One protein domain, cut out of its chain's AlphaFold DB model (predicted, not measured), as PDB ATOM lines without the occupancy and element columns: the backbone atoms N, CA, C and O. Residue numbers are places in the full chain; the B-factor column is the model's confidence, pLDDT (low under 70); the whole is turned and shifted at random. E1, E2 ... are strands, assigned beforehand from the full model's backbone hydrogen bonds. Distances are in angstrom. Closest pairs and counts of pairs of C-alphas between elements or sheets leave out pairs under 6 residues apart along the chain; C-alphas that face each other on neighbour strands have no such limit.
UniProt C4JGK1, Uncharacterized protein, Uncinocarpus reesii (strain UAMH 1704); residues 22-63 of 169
ATOM      1  N   TYR A  22      22.285 -49.866 122.433       78.38
ATOM      2  CA  TYR A  22      22.862 -50.509 121.257       78.38
ATOM      3  C   TYR A  22      23.403 -49.478 120.273       78.38
ATOM      4  O   TYR A  22      22.762 -48.464 120.016       78.38
ATOM      5  N   SER A  23      24.564 -49.777 119.690       83.31
ATOM      6  CA  SER A  23      25.125 -49.044 118.555       83.31
ATOM      7  C   SER A  23      25.195 -49.961 117.339       83.31
ATOM      8  O   SER A  23      25.375 -51.174 117.469       83.31
ATOM      9  N   THR A  24      25.028 -49.385 116.153       78.56
ATOM     10  CA  THR A  24      25.051 -50.105 114.876       78.56
ATOM     11  C   THR A  24      26.211 -49.610 114.024       78.56
ATOM     12  O   THR A  24      26.702 -48.498 114.209       78.56
ATOM     13  N   LYS A  25      26.680 -50.443 113.090       80.88
ATOM     14  CA  LYS A  25      27.645 -49.986 112.084       80.88
ATOM     15  C   LYS A  25      26.968 -48.965 111.155       80.88
ATOM     16  O   LYS A  25      25.766 -49.109 110.924       80.88
ATOM     17  N   PRO A  26      27.714 -47.995 110.592       78.25
ATOM     18  CA  PRO A  26      27.201 -47.117 109.547       78.25
ATOM     19  C   PRO A  26      26.513 -47.919 108.442       78.25
ATOM     20  O   PRO A  26      27.008 -48.965 108.016       78.25
ATOM     21  N   MET A  27      25.349 -47.442 108.011       73.31
ATOM     22  CA  MET A  27      24.546 -48.082 106.975       73.31
ATOM     23  C   MET A  27      24.616 -47.255 105.704       73.31
ATOM     24  O   MET A  27      24.534 -46.029 105.736       73.31
ATOM     25  N   HIS A  28      24.735 -47.950 104.582       73.25
ATOM     26  CA  HIS A  28      24.748 -47.354 103.256       73.25
ATOM     27  C   HIS A  28      23.459 -47.736 102.523       73.25
ATOM     28  O   HIS A  28      22.841 -48.755 102.835       73.25
ATOM     29  N   ASN A  29      23.073 -46.937 101.528       72.75
ATOM     30  CA  ASN A  29      21.925 -47.192 100.649       72.75
ATOM     31  C   ASN A  29      20.539 -47.152 101.329       72.75
ATOM     32  O   ASN A  29      19.602 -47.765 100.824       72.75
ATOM     33  N   ALA A  30      20.382 -46.425 102.440       75.19
ATOM     34  CA  ALA A  30      19.061 -46.033 102.937       75.19
ATOM     35  C   ALA A  30      18.547 -44.831 102.111       75.19
ATOM     36  O   ALA A  30      19.216 -43.800 102.114       75.19
ATOM     37  N   PRO A  31      17.407 -44.929 101.395       75.38
ATOM     38  CA  PRO A  31      16.858 -43.809 100.625       75.38
ATOM     39  C   PRO A  31      16.577 -42.547 101.455       75.38
ATOM     40  O   PRO A  31      15.930 -42.605 102.504       75.38
ATOM     41  N   ASP A  32      16.981 -41.388 100.949       74.12
ATOM     42  CA  ASP A  32      16.738 -40.111 101.624       74.12
ATOM     43  C   ASP A  32      15.253 -39.731 101.688       74.12
ATOM     44  O   ASP A  32      14.430 -40.140 100.861       74.12
ATOM     45  N   GLY A  33      14.899 -38.912 102.685       67.12
ATOM     46  CA  GLY A  33      13.559 -38.326 102.792       67.12
ATOM     47  C   GLY A  33      12.449 -39.334 103.113       67.12
ATOM     48  O   GLY A  33      11.270 -39.048 102.894       67.12
ATOM     49  N   LYS A  34      12.800 -40.521 103.621       74.81
ATOM     50  CA  LYS A  34      11.851 -41.493 104.183       74.81
ATOM     51  C   LYS A  34      11.927 -41.506 105.707       74.81
ATOM     52  O   LYS A  34      12.990 -41.287 106.282       74.81
ATOM     53  N   ALA A  35      10.786 -41.780 106.336       84.50
ATOM     54  CA  ALA A  35      10.703 -42.077 107.758       84.50
ATOM     55  C   ALA A  35      11.065 -43.552 107.990       84.50
ATOM     56  O   ALA A  35      10.476 -44.451 107.388       84.50
ATOM     57  N   TYR A  36      12.033 -43.783 108.867       85.88
ATOM     58  CA  TYR A  36      12.565 -45.081 109.256       85.88
ATOM     59  C   TYR A  36      12.217 -45.389 110.704       85.88
ATOM     60  O   TYR A  36      12.042 -44.487 111.518       85.88
ATOM     61  N   GLN A  37      12.155 -46.675 111.037       89.06
ATOM     62  CA  GLN A  37      11.943 -47.161 112.394       89.06
ATOM     63  C   GLN A  37      12.821 -48.392 112.621       89.06
ATOM     64  O   GLN A  37      12.894 -49.273 111.764       89.06
ATOM     65  N   PHE A  38      13.462 -48.476 113.783       88.25
ATOM     66  CA  PHE A  38      14.132 -49.693 114.218       88.25
ATOM     67  C   PHE A  38      13.141 -50.588 114.960       88.25
ATOM     68  O   PHE A  38      12.540 -50.177 115.953       88.25
ATOM     69  N   ASN A  39      13.006 -51.825 114.488       89.62
ATOM     70  CA  ASN A  39      12.215 -52.870 115.127       89.62
ATOM     71  C   ASN A  39      13.163 -53.933 115.686       89.62
ATOM     72  O   ASN A  39      13.934 -54.538 114.941       89.62
ATOM     73  N   PHE A  40      13.086 -54.183 116.989       88.62
ATOM     74  CA  PHE A  40      13.739 -55.322 117.620       88.62
ATOM     75  C   PHE A  40      12.817 -56.526 117.480       88.62
ATOM     76  O   PHE A  40      11.730 -56.538 118.052       88.62
ATOM     77  N   VAL A  41      13.229 -57.517 116.695       89.06
ATOM     78  CA  VAL A  41      12.444 -58.729 116.426       89.06
ATOM     79  C   VAL A  41      13.025 -59.889 117.227       89.06
ATOM     80  O   VAL A  41      14.242 -60.026 117.334       89.06
ATOM     81  N   SER A  42      12.146 -60.701 117.803       86.75
ATOM     82  CA  SER A  42      12.498 -61.940 118.483       86.75
ATOM     83  C   SER A  42      12.866 -63.023 117.470       86.75
ATOM     84  O   SER A  42      12.059 -63.348 116.599       86.75
ATOM     85  N   ASP A  43      14.055 -63.606 117.624       86.50
ATOM     86  CA  ASP A  43      14.466 -64.830 116.921       86.50
ATOM     87  C   ASP A  43      13.968 -66.110 117.653       86.50
ATOM     88  O   ASP A  43      14.221 -67.221 117.187       86.50
ATOM     89  N   ASP A  44      13.276 -65.987 118.799       86.00
ATOM     90  CA  ASP A  44      12.739 -67.117 119.578       86.00
ATOM     91  C   ASP A  44      11.462 -67.687 118.919       86.00
ATOM     92  O   ASP A  44      10.452 -66.978 118.848       86.00
ATOM     93  N   PRO A  45      11.447 -68.963 118.480       88.06
ATOM     94  CA  PRO A  45      10.283 -69.568 117.832       88.06
ATOM     95  C   PRO A  45       9.079 -69.751 118.769       88.06
ATOM     96  O   PRO A  45       7.958 -69.883 118.285       88.06
ATOM     97  N   SER A  46       9.277 -69.747 120.092       89.56
ATOM     98  CA  SER A  46       8.189 -69.817 121.078       89.56
ATOM     99  C   SER A  46       7.534 -68.457 121.343       89.56
ATOM    100  O   SER A  46       6.381 -68.393 121.770       89.56
ATOM    101  N   ARG A  47       8.254 -67.359 121.073       82.81
ATOM    102  CA  ARG A  47       7.788 -65.975 121.248       82.81
ATOM    103  C   ARG A  47       8.222 -65.102 120.060       82.81
ATOM    104  O   ARG A  47       9.007 -64.169 120.256       82.81
ATOM    105  N   PRO A  48       7.739 -65.389 118.837       89.25
ATOM    106  CA  PRO A  48       8.072 -64.607 117.654       89.25
ATOM    107  C   PRO A  48       7.406 -63.225 117.697       89.25
ATOM    108  O   PRO A  48       6.383 -63.028 118.351       89.25
ATOM    109  N   GLY A  49       7.957 -62.273 116.941       89.25
ATOM    110  CA  GLY A  49       7.367 -60.945 116.751       89.25
ATOM    111  C   GLY A  49       8.252 -59.798 117.236       89.25
ATOM    112  O   GLY A  49       9.442 -59.970 117.495       89.25
ATOM    113  N   ILE A  50       7.675 -58.598 117.305       89.62
ATOM    114  CA  ILE A  50       8.398 -57.370 117.653       89.62
ATOM    115  C   ILE A  50       8.431 -57.212 119.179       89.62
ATOM    116  O   ILE A  50       7.392 -57.118 119.824       89.62
ATOM    117  N   LEU A  51       9.638 -57.167 119.743       87.88
ATOM    118  CA  LEU A  51       9.906 -56.993 121.173       87.88
ATOM    119  C   LEU A  51       9.942 -55.517 121.589       87.88
ATOM    120  O   LEU A  51       9.569 -55.183 122.709       87.88
ATOM    121  N   ALA A  52      10.419 -54.642 120.702       87.31
ATOM    122  CA  ALA A  52      10.479 -53.199 120.918       87.31
ATOM    123  C   ALA A  52      10.548 -52.445 119.583       87.31
ATOM    124  O   ALA A  52      11.036 -52.976 118.582       87.31
ATOM    125  N   GLN A  53      10.105 -51.189 119.587       90.50
ATOM    126  CA  GLN A  53      10.162 -50.285 118.436       90.50
ATOM    127  C   GLN A  53      10.763 -48.940 118.844       90.50
ATOM    128  O   GLN A  53      10.479 -48.439 119.933       90.50
ATOM    129  N   SER A  54      11.567 -48.336 117.970       89.31
ATOM    130  CA  SER A  54      11.975 -46.940 118.126       89.31
ATOM    131  C   SER A  54      10.846 -45.981 117.734       89.31
ATOM    132  O   SER A  54       9.861 -46.365 117.098       89.31
ATOM    133  N   GLN A  55      11.031 -44.695 118.032       89.44
ATOM    134  CA  GLN A  55      10.320 -43.637 117.311       89.44
ATOM    135  C   GLN A  55      10.745 -43.623 115.832       89.44
ATOM    136  O   GLN A  55      11.774 -44.209 115.469       89.44
ATOM    137  N   GLN A  56       9.959 -42.959 114.984       90.31
ATOM    138  CA  GLN A  56      10.342 -42.737 113.593       90.31
ATOM    139  C   GLN A  56      11.404 -41.634 113.481       90.31
ATOM    140  O   GLN A  56      11.369 -40.658 114.228       90.31
ATOM    141  N   PHE A  57      12.332 -41.781 112.538       86.75
ATOM    142  CA  PHE A  57      13.372 -40.797 112.232       86.75
ATOM    143  C   PHE A  57      13.571 -40.672 110.719       86.75
ATOM    144  O   PHE A  57      13.384 -41.639 109.984       86.75
ATOM    145  N   THR A  58      13.970 -39.498 110.239       84.88
ATOM    146  CA  THR A  58      14.268 -39.282 108.814       84.88
ATOM    147  C   THR A  58      15.758 -39.477 108.561       84.88
ATOM    148  O   THR A  58      16.578 -38.971 109.325       84.88
ATOM    149  N   VAL A  59      16.122 -40.177 107.483       79.94
ATOM    150  CA  VAL A  59      17.508 -40.186 106.982       79.94
ATOM    151  C   VAL A  59      17.693 -39.036 105.995       79.94
ATOM    152  O   VAL A  59      16.868 -38.828 105.100       79.94
ATOM    153  N   GLN A  60      18.784 -38.301 106.187       76.50
ATOM    154  CA  GLN A  60      19.271 -37.254 105.300       76.50
ATOM    155  C   GLN A  60      20.678 -37.630 104.834       76.50
ATOM    156  O   GLN A  60      21.532 -37.970 105.659       76.50
ATOM    157  N   SER A  61      20.933 -37.517 103.535       67.50
ATOM    158  CA  SER A  61      22.257 -37.681 102.949       67.50
ATOM    159  C   SER A  61      23.190 -36.588 103.451       67.50
ATOM    160  O   SER A  61      23.114 -35.424 103.059       67.50
ATOM    161  N   GLY A  62      24.102 -36.980 104.339       61.94
ATOM    162  CA  GLY A  62      25.324 -36.224 104.565       61.94
ATOM    163  C   GLY A  62      26.299 -36.413 103.395       61.94
ATOM    164  O   GLY A  62      26.191 -37.402 102.658       61.94
ATOM    165  N   PRO A  63      27.292 -35.519 103.230       53.41
ATOM    166  CA  PRO A  63      28.455 -35.828 102.406       53.41
ATOM    167  C   PRO A  63      29.075 -37.148 102.886       53.41
ATOM    168  O   PRO A  63      29.069 -37.434 104.085       53.41
TER     169      PRO A  63
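Overview. This is residues 22 to 63 of the 169 residues of an uncharacterized protein of Uncinocarpus reesii (strain UAMH 1704) (UniProt C4JGK1). With little regular structure, this is a rod built on one long, thin hairpin: E1 and E2 run side by side, and residues 35 to 36 and 57 to 58 pair beyond them. The link residues 43 to 48 stick out at one end, and residues 22 to 27 also stand free. The printed part has 42 residues with two named strands, E1 then E2, antiparallel, and no named helix; the class is all strand, with 9 residues in named elements. It is only just loose, close to extended, with a radius of gyration of the C-alphas of 13.3 A and spans of 43 by 19 by 16 A.

Arrangement. E1, residues 39 to 42, and E2, residues 49 to 53, form a hairpin, antiparallel at 146 degrees. C-alphas 41 and 50 face each other at 4.4 A. N 40 and O 52, 2.9 A apart, are within hydrogen-bond range.

Along the chain. E1 begins at C-alpha 39 (12.215, -52.870, 115.127) and is 9.7 A long. E2 is 11.1 A long and ends at C-alpha 53 (10.162, -50.285, 118.436).

Size, cuts and confidence. The C-alphas farthest apart, of Ser 46 and Pro 63, are 43.8 A apart. The printed part has no cut; the link from E1 to E2 is short. pLDDT is under 70 at residues 33 and 61 to 63.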